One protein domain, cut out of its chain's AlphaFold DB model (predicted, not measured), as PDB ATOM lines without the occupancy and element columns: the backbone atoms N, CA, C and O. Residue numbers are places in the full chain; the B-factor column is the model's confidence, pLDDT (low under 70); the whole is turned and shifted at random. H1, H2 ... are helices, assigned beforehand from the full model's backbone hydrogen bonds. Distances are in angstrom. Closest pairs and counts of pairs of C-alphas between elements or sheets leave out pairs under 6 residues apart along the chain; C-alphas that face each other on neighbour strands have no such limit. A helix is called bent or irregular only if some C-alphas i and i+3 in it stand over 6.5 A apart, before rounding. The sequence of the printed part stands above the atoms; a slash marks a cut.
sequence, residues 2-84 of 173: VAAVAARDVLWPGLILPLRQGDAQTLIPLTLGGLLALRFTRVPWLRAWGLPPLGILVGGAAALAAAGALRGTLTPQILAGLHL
ATOM      1  N   VAL A   2      47.775 -23.453  20.044       74.25
ATOM      2  CA  VAL A   2      46.915 -22.288  20.375       74.25
ATOM      3  C   VAL A   2      47.292 -21.003  19.621       74.25
ATOM      4  O   VAL A   2      46.421 -20.341  19.070       74.25
ATOM      5  N   ALA A   3      48.586 -20.684  19.515       74.75
ATOM      6  CA  ALA A   3      49.047 -19.512  18.765       74.75
ATOM      7  C   ALA A   3      48.727 -19.581  17.256       74.75
ATOM      8  O   ALA A   3      48.412 -18.563  16.649       74.75
ATOM      9  N   ALA A   4      48.767 -20.778  16.658       77.69
ATOM     10  CA  ALA A   4      48.458 -20.969  15.241       77.69
ATOM     11  C   ALA A   4      46.951 -20.839  14.967       77.69
ATOM     12  O   ALA A   4      46.559 -20.225  13.978       77.69
ATOM     13  N   VAL A   5      46.119 -21.352  15.878       80.94
ATOM     14  CA  VAL A   5      44.655 -21.191  15.837       80.94
ATOM     15  C   VAL A   5      44.277 -19.717  15.988       80.94
ATOM     16  O   VAL A   5      43.552 -19.180  15.160       80.94
ATOM     17  N   ALA A   6      44.851 -19.011  16.969       76.75
ATOM     18  CA  ALA A   6      44.602 -17.581  17.154       76.75
ATOM     19  C   ALA A   6      45.037 -16.741  15.938       76.75
ATOM     20  O   ALA A   6      44.335 -15.814  15.533       76.75
ATOM     21  N   ALA A   7      46.172 -17.076  15.316       76.19
ATOM     22  CA  ALA A   7      46.634 -16.378  14.121       76.19
ATOM     23  C   ALA A   7      45.685 -16.562  12.926       76.19
ATOM     24  O   ALA A   7      45.387 -15.594  12.226       76.19
ATOM     25  N   ARG A   8      45.191 -17.785  12.712       81.31
ATOM     26  CA  ARG A   8      44.330 -18.114  11.572       81.31
ATOM     27  C   ARG A   8      42.888 -17.655  11.760       81.31
ATOM     28  O   ARG A   8      42.318 -17.087  10.836       81.31
ATOM     29  N   ASP A   9      42.325 -17.873  12.941       80.00
ATOM     30  CA  ASP A   9      40.883 -17.733  13.157       80.00
ATOM     31  C   ASP A   9      40.508 -16.378  13.770       80.00
ATOM     32  O   ASP A   9      39.357 -15.962  13.675       80.00
ATOM     33  N   VAL A  10      41.471 -15.657  14.359       75.81
ATOM     34  CA  VAL A  10      41.222 -14.355  15.004       75.81
ATOM     35  C   VAL A  10      41.961 -13.227  14.290       75.81
ATOM     36  O   VAL A  10      41.334 -12.269  13.841       75.81
ATOM     37  N   LEU A  11      43.288 -13.326  14.143       75.56
ATOM     38  CA  LEU A  11      44.091 -12.227  13.583       75.56
ATOM     39  C   LEU A  11      43.876 -12.045  12.074       75.56
ATOM     40  O   LEU A  11      43.801 -10.914  11.591       75.56
ATOM     41  N   TRP A  12      43.755 -13.138  11.319       74.56
ATOM     42  CA  TRP A  12      43.562 -13.064   9.871       74.56
ATOM     43  C   TRP A  12      42.219 -12.423   9.464       74.56
ATOM     44  O   TRP A  12      42.251 -11.419   8.745       74.56
ATOM     45  N   PRO A  13      41.047 -12.903   9.932       76.44
ATOM     46  CA  PRO A  13      39.769 -12.280   9.586       76.44
ATOM     47  C   PRO A  13      39.498 -10.979  10.353       76.44
ATOM     48  O   PRO A  13      38.868 -10.087   9.799       76.44
ATOM     49  N   GLY A  14      39.963 -10.848  11.601       70.56
ATOM     50  CA  GLY A  14      39.610  -9.719  12.471       70.56
ATOM     51  C   GLY A  14      40.498  -8.482  12.333       70.56
ATOM     52  O   GLY A  14      40.091  -7.396  12.728       70.56
ATOM     53  N   LEU A  15      41.708  -8.629  11.786       72.31
ATOM     54  CA  LEU A  15      42.664  -7.528  11.634       72.31
ATOM     55  C   LEU A  15      43.109  -7.370  10.181       72.31
ATOM     56  O   LEU A  15      42.950  -6.299   9.607       72.31
ATOM     57  N   ILE A  16      43.636  -8.426   9.559       73.81
ATOM     58  CA  ILE A  16      44.298  -8.317   8.247       73.81
ATOM     59  C   ILE A  16      43.293  -8.064   7.111       73.81
ATOM     60  O   ILE A  16      43.559  -7.250   6.225       73.81
ATOM     61  N   LEU A  17      42.140  -8.738   7.132       74.69
ATOM     62  CA  LEU A  17      41.100  -8.583   6.111       74.69
ATOM     63  C   LEU A  17      40.448  -7.178   6.112       74.69
ATOM     64  O   LEU A  17      40.434  -6.552   5.051       74.69
ATOM     65  N   PRO A  18      39.970  -6.635   7.252       73.75
ATOM     66  CA  PRO A  18      39.340  -5.311   7.283       73.75
ATOM     67  C   PRO A  18      40.345  -4.153   7.136       73.75
ATOM     68  O   PRO A  18      40.004  -3.126   6.547       73.75
ATOM     69  N   LEU A  19      41.624  -4.345   7.505       75.50
ATOM     70  CA  LEU A  19      42.705  -3.406   7.153       75.50
ATOM     71  C   LEU A  19      42.862  -3.246   5.636       75.50
ATOM     72  O   LEU A  19      43.090  -2.138   5.156       75.50
ATOM     73  N   ARG A  20      42.725  -4.335   4.867       77.19
ATOM     74  CA  ARG A  20      42.780  -4.285   3.394       77.19
ATOM     75  C   ARG A  20      41.563  -3.609   2.772       77.19
ATOM     76  O   ARG A  20      41.664  -3.111   1.658       77.19
ATOM     77  N   GLN A  21      40.437  -3.608   3.476       80.56
ATOM     78  CA  GLN A  21      39.192  -2.980   3.036       80.56
ATOM     79  C   GLN A  21      39.098  -1.503   3.451       80.56
ATOM     80  O   GLN A  21      38.151  -0.826   3.064       80.56
ATOM     81  N   GLY A  22      40.090  -0.985   4.188       77.75
ATOM     82  CA  GLY A  22      40.136   0.415   4.613       77.75
ATOM     83  C   GLY A  22      39.159   0.757   5.740       77.75
ATOM     84  O   GLY A  22      38.849   1.930   5.934       77.75
ATOM     85  N   ASP A  23      38.668  -0.238   6.482       79.25
ATOM     86  CA  ASP A  23      37.703  -0.004   7.552       79.25
ATOM     87  C   ASP A  23      38.379   0.657   8.765       79.25
ATOM     88  O   ASP A  23      39.240   0.071   9.436       79.25
ATOM     89  N   ALA A  24      37.958   1.889   9.057       76.62
ATOM     90  CA  ALA A  24      38.442   2.689  10.174       76.62
ATOM     91  C   ALA A  24      38.179   2.027  11.538       76.62
ATOM     92  O   ALA A  24      38.923   2.278  12.489       76.62
ATOM     93  N   GLN A  25      37.181   1.141  11.649       78.69
ATOM     94  CA  GLN A  25      36.889   0.419  12.893       78.69
ATOM     95  C   GLN A  25      38.034  -0.516  13.311       78.69
ATOM     96  O   GLN A  25      38.233  -0.756  14.501       78.69
ATOM     97  N   THR A  26      38.861  -0.959  12.360       80.38
ATOM     98  CA  THR A  26      40.042  -1.801  12.609       80.38
ATOM     99  C   THR A  26      41.169  -1.071  13.343       80.38
ATOM    100  O   THR A  26      42.043  -1.705  13.938       80.38
ATOM    101  N   LEU A  27      41.156   0.267  13.361       78.94
ATOM    102  CA  LEU A  27      42.152   1.056  14.088       78.94
ATOM    103  C   LEU A  27      42.036   0.853  15.603       78.94
ATOM    104  O   LEU A  27      43.045   0.879  16.303       78.94
ATOM    105  N   ILE A  28      40.833   0.592  16.118       83.75
ATOM    106  CA  ILE A  28      40.591   0.379  17.550       83.75
ATOM    107  C   ILE A  28      41.303  -0.891  18.061       83.75
ATOM    108  O   ILE A  28      42.134  -0.779  18.964       83.75
ATOM    109  N   PRO A  29      41.076  -2.100  17.504       83.50
ATOM    110  CA  PRO A  29      41.792  -3.294  17.949       83.50
ATOM    111  C   PRO A  29      43.295  -3.227  17.649       83.50
ATOM    112  O   PRO A  29      44.086  -3.752  18.429       83.50
ATOM    113  N   LEU A  30      43.715  -2.553  16.572       83.44
ATOM    114  CA  LEU A  30      45.133  -2.414  16.231       83.44
ATOM    115  C   LEU A  30      45.876  -1.495  17.213       83.44
ATOM    116  O   LEU A  30      46.969  -1.833  17.666       83.44
ATOM    117  N   THR A  31      45.269  -0.371  17.601       86.19
ATOM    118  CA  THR A  31      45.828   0.536  18.619       86.19
ATOM    119  C   THR A  31      45.851  -0.115  19.997       86.19
ATOM    120  O   THR A  31      46.880  -0.066  20.668       86.19
ATOM    121  N   LEU A  32      44.778  -0.800  20.404       84.75
ATOM    122  CA  LEU A  32      44.738  -1.546  21.665       84.75
ATOM    123  C   LEU A  32      45.740  -2.707  21.686       84.75
ATOM    124  O   LEU A  32      46.400  -2.919  22.702       84.75
ATOM    125  N   GLY A  33      45.906  -3.423  20.572       84.00
ATOM    126  CA  GLY A  33      46.917  -4.469  20.414       84.00
ATOM    127  C   GLY A  33      48.344  -3.919  20.479       84.00
ATOM    128  O   GLY A  33      49.196  -4.495  21.153       84.00
ATOM    129  N   GLY A  34      48.595  -2.766  19.853       85.31
ATOM    130  CA  GLY A  34      49.868  -2.051  19.944       85.31
ATOM    131  C   GLY A  34      50.175  -1.583  21.369       85.31
ATOM    132  O   GLY A  34      51.259  -1.848  21.883       85.31
ATOM    133  N   LEU A  35      49.201  -0.967  22.047       86.44
ATOM    134  CA  LEU A  35      49.311  -0.575  23.456       86.44
ATOM    135  C   LEU A  35      49.567  -1.790  24.356       86.44
ATOM    136  O   LEU A  35      50.414  -1.733  25.245       86.44
ATOM    137  N   LEU A  36      48.902  -2.919  24.099       86.31
ATOM    138  CA  LEU A  36      49.145  -4.165  24.821       86.31
ATOM    139  C   LEU A  36      50.571  -4.683  24.580       86.31
ATOM    140  O   LEU A  36      51.222  -5.130  25.522       86.31
ATOM    141  N   ALA A  37      51.101  -4.577  23.358       85.31
ATOM    142  CA  ALA A  37      52.476  -4.972  23.050       85.31
ATOM    143  C   ALA A  37      53.510  -4.166  23.862       85.31
ATOM    144  O   ALA A  37      54.524  -4.723  24.295       85.31
ATOM    145  N   LEU A  38      53.226  -2.891  24.169       87.25
ATOM    146  CA  LEU A  38      54.084  -2.053  25.019       87.25
ATOM    147  C   LEU A  38      54.273  -2.634  26.428       87.25
ATOM    148  O   LEU A  38      55.321  -2.421  27.042       87.25
ATOM    149  N   ARG A  39      53.328  -3.444  26.924       81.06
ATOM    150  CA  ARG A  39      53.444  -4.150  28.211       81.06
ATOM    151  C   ARG A  39      54.657  -5.082  28.269       81.06
ATOM    152  O   ARG A  39      55.228  -5.264  29.344       81.06
ATOM    153  N   PHE A  40      55.060  -5.655  27.138       84.31
ATOM    154  CA  PHE A  40      56.163  -6.617  27.055       84.31
ATOM    155  C   PHE A  40      57.534  -5.957  26.850       84.31
ATOM    156  O   PHE A  40      58.561  -6.634  26.907       84.31
ATOM    157  N   THR A  41      57.585  -4.636  26.664       84.94
ATOM    158  CA  THR A  41      58.850  -3.900  26.501       84.94
ATOM    159  C   THR A  41      59.659  -3.866  27.805       84.94
ATOM    160  O   THR A  41      59.121  -4.093  28.885       84.94
ATOM    161  N   ARG A  42      60.975  -3.607  27.743       82.19
ATOM    162  CA  ARG A  42      61.844  -3.501  28.940       82.19
ATOM    163  C   ARG A  42      61.790  -2.127  29.623       82.19
ATOM    164  O   ARG A  42      62.322  -1.981  30.718       82.19
ATOM    165  N   VAL A  43      61.153  -1.136  29.000       86.56
ATOM    166  CA  VAL A  43      61.151   0.253  29.474       86.56
ATOM    167  C   VAL A  43      59.966   0.486  30.426       86.56
ATOM    168  O   VAL A  43      58.816   0.303  30.021       86.56
ATOM    169  N   PRO A  44      60.202   0.897  31.686       80.69
ATOM    170  CA  PRO A  44      59.165   0.935  32.719       80.69
ATOM    171  C   PRO A  44      58.031   1.926  32.428       80.69
ATOM    172  O   PRO A  44      56.875   1.597  32.685       80.69
ATOM    173  N   TRP A  45      58.317   3.090  31.832       84.06
ATOM    174  CA  TRP A  45      57.271   4.063  31.496       84.06
ATOM    175  C   TRP A  45      56.346   3.561  30.372       84.06
ATOM    176  O   TRP A  45      55.148   3.814  30.412       84.06
ATOM    177  N   LEU A  46      56.867   2.806  29.392       82.75
ATOM    178  CA  LEU A  46      56.095   2.283  28.250       82.75
ATOM    179  C   LEU A  46      55.201   1.119  28.689       82.75
ATOM    180  O   LEU A  46      54.085   0.970  28.197       82.75
ATOM    181  N   ARG A  47      55.641   0.340  29.685       83.44
ATOM    182  CA  ARG A  47      54.857  -0.757  30.267       83.44
ATOM    183  C   ARG A  47      53.539  -0.319  30.895       83.44
ATOM    184  O   ARG A  47      52.617  -1.136  30.945       83.44
ATOM    185  N   ALA A  48      53.458   0.907  31.412       84.12
ATOM    186  CA  ALA A  48      52.248   1.427  32.049       84.12
ATOM    187  C   ALA A  48      51.109   1.631  31.034       84.12
ATOM    188  O   ALA A  48      49.952   1.357  31.337       84.12
ATOM    189  N   TRP A  49      51.442   2.002  29.795       87.62
ATOM    190  CA  TRP A  49      50.472   2.215  28.713       87.62
ATOM    191  C   TRP A  49      49.796   0.931  28.222       87.62
ATOM    192  O   TRP A  49      48.748   0.994  27.590       87.62
ATOM    193  N   GLY A  50      50.354  -0.237  28.551       85.06
ATOM    194  CA  GLY A  50      49.729  -1.532  28.281       85.06
ATOM    195  C   GLY A  50      48.732  -1.996  29.345       85.06
ATOM    196  O   GLY A  50      48.133  -3.058  29.181       85.06
ATOM    197  N   LEU A  51      48.537  -1.242  30.434       86.62
ATOM    198  CA  LEU A  51      47.576  -1.583  31.492       86.62
ATOM    199  C   LEU A  51      46.103  -1.447  31.062       86.62
ATOM    200  O   LEU A  51      45.342  -2.363  31.367       86.62
ATOM    201  N   PRO A  52      45.672  -0.389  30.343       90.19
ATOM    202  CA  PRO A  52      44.269  -0.243  29.953       90.19
ATOM    203  C   PRO A  52      43.739  -1.377  29.052       90.19
ATOM    204  O   PRO A  52      42.708  -1.954  29.401       90.19
ATOM    205  N   PRO A  53      44.425  -1.789  27.960       88.94
ATOM    206  CA  PRO A  53      43.957  -2.905  27.134       88.94
ATOM    207  C   PRO A  53      43.931  -4.229  27.907       88.94
ATOM    208  O   PRO A  53      43.021  -5.035  27.734       88.94
ATOM    209  N   LEU A  54      44.905  -4.442  28.798       89.62
ATOM    210  CA  LEU A  54      44.950  -5.620  29.658       89.62
ATOM    211  C   LEU A  54      43.766  -5.635  30.633       89.62
ATOM    212  O   LEU A  54      43.127  -6.670  30.797       89.62
ATOM    213  N   GLY A  55      43.433  -4.489  31.228       90.25
ATOM    214  CA  GLY A  55      42.258  -4.330  32.081       90.25
ATOM    215  C   GLY A  55      40.951  -4.620  31.343       90.25
ATOM    216  O   GLY A  55      40.098  -5.316  31.884       90.25
ATOM    217  N   ILE A  56      40.815  -4.171  30.091       91.00
ATOM    218  CA  ILE A  56      39.645  -4.472  29.249       91.00
ATOM    219  C   ILE A  56      39.552  -5.976  28.961       91.00
ATOM    220  O   ILE A  56      38.477  -6.554  29.100       91.00
ATOM    221  N   LEU A  57      40.664  -6.625  28.602       90.19
ATOM    222  CA  LEU A  57      40.689  -8.064  28.325       90.19
ATOM    223  C   LEU A  57      40.349  -8.891  29.566       90.19
ATOM    224  O   LEU A  57      39.480  -9.756  29.508       90.19
ATOM    225  N   VAL A  58      41.015  -8.621  30.690       91.81
ATOM    226  CA  VAL A  58      40.815  -9.371  31.936       91.81
ATOM    227  C   VAL A  58      39.440  -9.078  32.525       91.81
ATOM    228  O   VAL A  58      38.728 -10.010  32.886       91.81
ATOM    229  N   GLY A  59      39.036  -7.810  32.581       92.62
ATOM    230  CA  GLY A  59      37.725  -7.405  33.084       92.62
ATOM    231  C   GLY A  59      36.585  -7.951  32.225       92.62
ATOM    232  O   GLY A  59      35.633  -8.513  32.758       92.62
ATOM    233  N   GLY A  60      36.709  -7.866  30.899       93.56
ATOM    234  CA  GLY A  60      35.736  -8.421  29.960       93.56
ATOM    235  C   GLY A  60      35.637  -9.943  30.052       93.56
ATOM    236  O   GLY A  60      34.536 -10.481  30.155       93.56
ATOM    237  N   ALA A  61      36.772 -10.647  30.093       89.25
ATOM    238  CA  ALA A  61      36.795 -12.097  30.265       89.25
ATOM    239  C   ALA A  61      36.209 -12.527  31.618       89.25
ATOM    240  O   ALA A  61      35.421 -13.470  31.667       89.25
ATOM    241  N   ALA A  62      36.533 -11.818  32.704       92.00
ATOM    242  CA  ALA A  62      35.973 -12.077  34.027       92.00
ATOM    243  C   ALA A  62      34.455 -11.848  34.058       92.00
ATOM    244  O   ALA A  62      33.723 -12.687  34.581       92.00
ATOM    245  N   ALA A  63      33.968 -10.762  33.449       93.50
ATOM    246  CA  ALA A  63      32.540 -10.477  33.343       93.50
ATOM    247  C   ALA A  63      31.802 -11.543  32.518       93.50
ATOM    248  O   ALA A  63      30.745 -12.011  32.933       93.50
ATOM    249  N   LEU A  64      32.368 -11.972  31.386       93.44
ATOM    250  CA  LEU A  64      31.808 -13.048  30.563       93.44
ATOM    251  C   LEU A  64      31.800 -14.391  31.298       93.44
ATOM    252  O   LEU A  64      30.801 -15.102  31.239       93.44
ATOM    253  N   ALA A  65      32.870 -14.725  32.020       90.56
ATOM    254  CA  ALA A  65      32.937 -15.939  32.828       90.56
ATOM    255  C   ALA A  65      31.902 -15.917  33.962       90.56
ATOM    256  O   ALA A  65      31.180 -16.894  34.151       90.56
ATOM    257  N   ALA A  66      31.770 -14.792  34.669       90.06
ATOM    258  CA  ALA A  66      30.764 -14.611  35.711       90.06
ATOM    259  C   ALA A  66      29.339 -14.691  35.145       90.06
ATOM    260  O   ALA A  66      28.502 -15.406  35.689       90.06
ATOM    261  N   ALA A  67      29.063 -14.021  34.022       90.88
ATOM    262  CA  ALA A  67      27.773 -14.090  33.341       90.88
ATOM    263  C   ALA A  67      27.463 -15.508  32.836       90.88
ATOM    264  O   ALA A  67      26.328 -15.970  32.947       90.88
ATOM    265  N   GLY A  68      28.471 -16.208  32.313       89.81
ATOM    266  CA  GLY A  68      28.381 -17.601  31.888       89.81
ATOM    267  C   GLY A  68      28.079 -18.539  33.051       89.81
ATOM    268  O   GLY A  68      27.189 -19.373  32.933       89.81
ATOM    269  N   ALA A  69      28.735 -18.358  34.198       87.56
ATOM    270  CA  ALA A  69      28.428 -19.099  35.417       87.56
ATOM    271  C   ALA A  69      27.004 -18.791  35.912       87.56
ATOM    272  O   ALA A  69      26.213 -19.702  36.116       87.56
ATOM    273  N   LEU A  70      26.621 -17.517  36.011       89.50
ATOM    274  CA  LEU A  70      25.282 -17.103  36.447       89.50
ATOM    275  C   LEU A  70      24.166 -17.692  35.572       89.50
ATOM    276  O   LEU A  70      23.165 -18.190  36.088       89.50
ATOM    277  N   ARG A  71      24.323 -17.644  34.246       89.00
ATOM    278  CA  ARG A  71      23.333 -18.184  33.303       89.00
ATOM    279  C   ARG A  71      23.392 -19.703  33.195       89.00
ATOM    280  O   ARG A  71      22.353 -20.329  33.035       89.00
ATOM    281  N   GLY A  72      24.585 -20.284  33.273       85.56
ATOM    282  CA  GLY A  72      24.804 -21.718  33.109       85.56
ATOM    283  C   GLY A  72      24.469 -22.538  34.352       85.56
ATOM    284  O   GLY A  72      24.070 -23.689  34.218       85.56
ATOM    285  N   THR A  73      24.610 -21.967  35.551       86.44
ATOM    286  CA  THR A  73      24.384 -22.686  36.812       86.44
ATOM    287  C   THR A  73      23.289 -22.041  37.646       86.44
ATOM    288  O   THR A  73      22.252 -22.660  37.864       86.44
ATOM    289  N   LEU A  74      23.469 -20.792  38.071       81.88
ATOM    290  CA  LEU A  74      22.601 -20.192  39.086       81.88
ATOM    291  C   LEU A  74      21.165 -20.007  38.591       81.88
ATOM    292  O   LEU A  74      20.222 -20.330  39.301       81.88
ATOM    293  N   THR A  75      20.985 -19.557  37.352       86.88
ATOM    294  CA  THR A  75      19.652 -19.362  36.764       86.88
ATOM    295  C   THR A  75      18.858 -20.673  36.656       86.88
ATOM    296  O   THR A  75      17.756 -20.731  37.205       86.88
ATOM    297  N   PRO A  76      19.369 -21.745  36.012       84.19
ATOM    298  CA  PRO A  76      18.641 -23.009  35.951       84.19
ATOM    299  C   PRO A  76      18.467 -23.654  37.329       84.19
ATOM    300  O   PRO A  76      17.437 -24.277  37.562       84.19
ATOM    301  N   GLN A  77      19.406 -23.469  38.263       83.56
ATOM    302  CA  GLN A  77      19.261 -23.953  39.641       83.56
ATOM    303  C   GLN A  77      18.118 -23.255  40.384       83.56
ATOM    304  O   GLN A  77      17.323 -23.929  41.034       83.56
ATOM    305  N   ILE A  78      17.995 -21.929  40.260       81.69
ATOM    306  CA  ILE A  78      16.889 -21.170  40.863       81.69
ATOM    307  C   ILE A  78      15.556 -21.623  40.262       81.69
ATOM    308  O   ILE A  78      14.626 -21.924  41.003       81.69
ATOM    309  N   LEU A  79      15.469 -21.732  38.933       82.38
ATOM    310  CA  LEU A  79      14.250 -22.183  38.254       82.38
ATOM    311  C   LEU A  79      13.870 -23.622  38.629       82.38
ATOM    312  O   LEU A  79      12.698 -23.900  38.864       82.38
ATOM    313  N   ALA A  80      14.846 -24.527  38.733       80.31
ATOM    314  CA  ALA A  80      14.615 -25.892  39.195       80.31
ATOM    315  C   ALA A  80      14.121 -25.927  40.650       80.31
ATOM    316  O   ALA A  80      13.224 -26.702  40.971       80.31
ATOM    317  N   GLY A  81      14.656 -25.055  41.511       74.56
ATOM    318  CA  GLY A  81      14.205 -24.898  42.893       74.56
ATOM    319  C   GLY A  81      12.750 -24.433  43.011       74.56
ATOM    320  O   GLY A  81      12.041 -24.893  43.898       74.56
ATOM    321  N   LEU A  82      12.273 -23.583  42.096       71.44
ATOM    322  CA  LEU A  82      10.883 -23.103  42.095       71.44
ATOM    323  C   LEU A  82       9.859 -24.184  41.723       71.44
ATOM    324  O   LEU A  82       8.690 -24.061  42.078       71.44
ATOM    325  N   HIS A  83      10.277 -25.224  41.001       75.25
ATOM    326  CA  HIS A  83       9.405 -26.327  40.585       75.25
ATOM    327  C   HIS A  83       9.576 -27.591  41.441       75.25
ATOM    328  O   HIS A  83       8.979 -28.625  41.143       75.25
ATOM    329  N   LEU A  84      10.395 -27.531  42.492       72.12
ATOM    330  CA  LEU A  84      10.643 -28.652  43.390       72.12
ATOM    331  C   LEU A  84       9.473 -28.799  44.374       72.12
ATOM    332  O   LEU A  84       9.266 -27.954  45.239       72.12
TER     333      LEU A  84
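What this domain is: This is residues 2 to 84 of the 173 residues of an uncharacterized protein of Caldilineales bacterium (UniProt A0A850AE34). A long helix, H4, runs nearly straight out of a small, loose head, and its residues 58 to 82 stick out as a free arm. In the head H2 is a crossbar: H1 folds back from its first end as an open V, with residues 2 to 13 sticking out, while H4 leaves near its other end about perpendicular to it, and the short H3 is near that same end. The 83 printed residues include four named helices, in the order H1, H2, H3, H4, and no named strand; the class is all helix. The whole is extended, with a radius of gyration of the C-alphas of 18.7 A and spans of 57 by 35 by 26 A.

How they stand to each other: H1, residues 2 to 20, and H2, residues 24 to 38, form a helical hairpin, running opposite ways at a steep tilt of 43 degrees. They touch through residues 14 to 19 of H1 and 26 to 30 of H2 alone, the closest C-alphas being those of Leu 19 and Thr 26, 6.3 A apart. H3, residues 44 to 48, is close to H2 but not clearly touching it; the closest C-alphas, of Leu 38 and Arg 47, are 5.5 A apart. H4, residues 51 to 82, was assigned as one helix by its hydrogen bonds but is bent, with C-alphas 72 and 75 being 6.7 A apart; its arms H4a, residues 51 to 72, and H4b, residues 75 to 82, stand at a shallow tilt of 28 degrees. H4a touches H2 with residues 51 to 54 alone, against residues 32 to 36 of H2; the closest C-alphas, of Leu 32 and Pro 53, are 5.7 A apart. Their lines are about perpendicular at 73 degrees, only just past steep. H3 and H4a meet only through their link, and H1 is apart from H3, H4a and H4b. Every O i to N i+4 pair is within hydrogen-bond range in H4a and H4b, against 10 of 15 in H1, 9 of 11 in H2 and 0 of 1 in H3, where 1 of 2 O i to N i+3 pairs is.

Where its parts are: H1 begins at C-alpha 2, (46.915, -22.288, 20.375), and measures 25.1 A; it has a kink of 37 degrees near residue 12 and is irregular, but only just, with C-alphas 14 and 17 being 6.6 A apart. H2 measures 22.1 A and H3 7.0 A. H4a begins at C-alpha 51, (47.576, -1.583, 31.492), and measures 30.4 A; H4b measures 10.9 A and ends at C-alpha 82, (10.883, -23.103, 42.095).

The domain as a whole: The two C-alphas farthest apart, of Val 43 and Leu 84, are 59.8 A apart. The printed part has no cut, and its three links are tight. The mean pLDDT of the printed part is 82.9, and no printed residue is under 70.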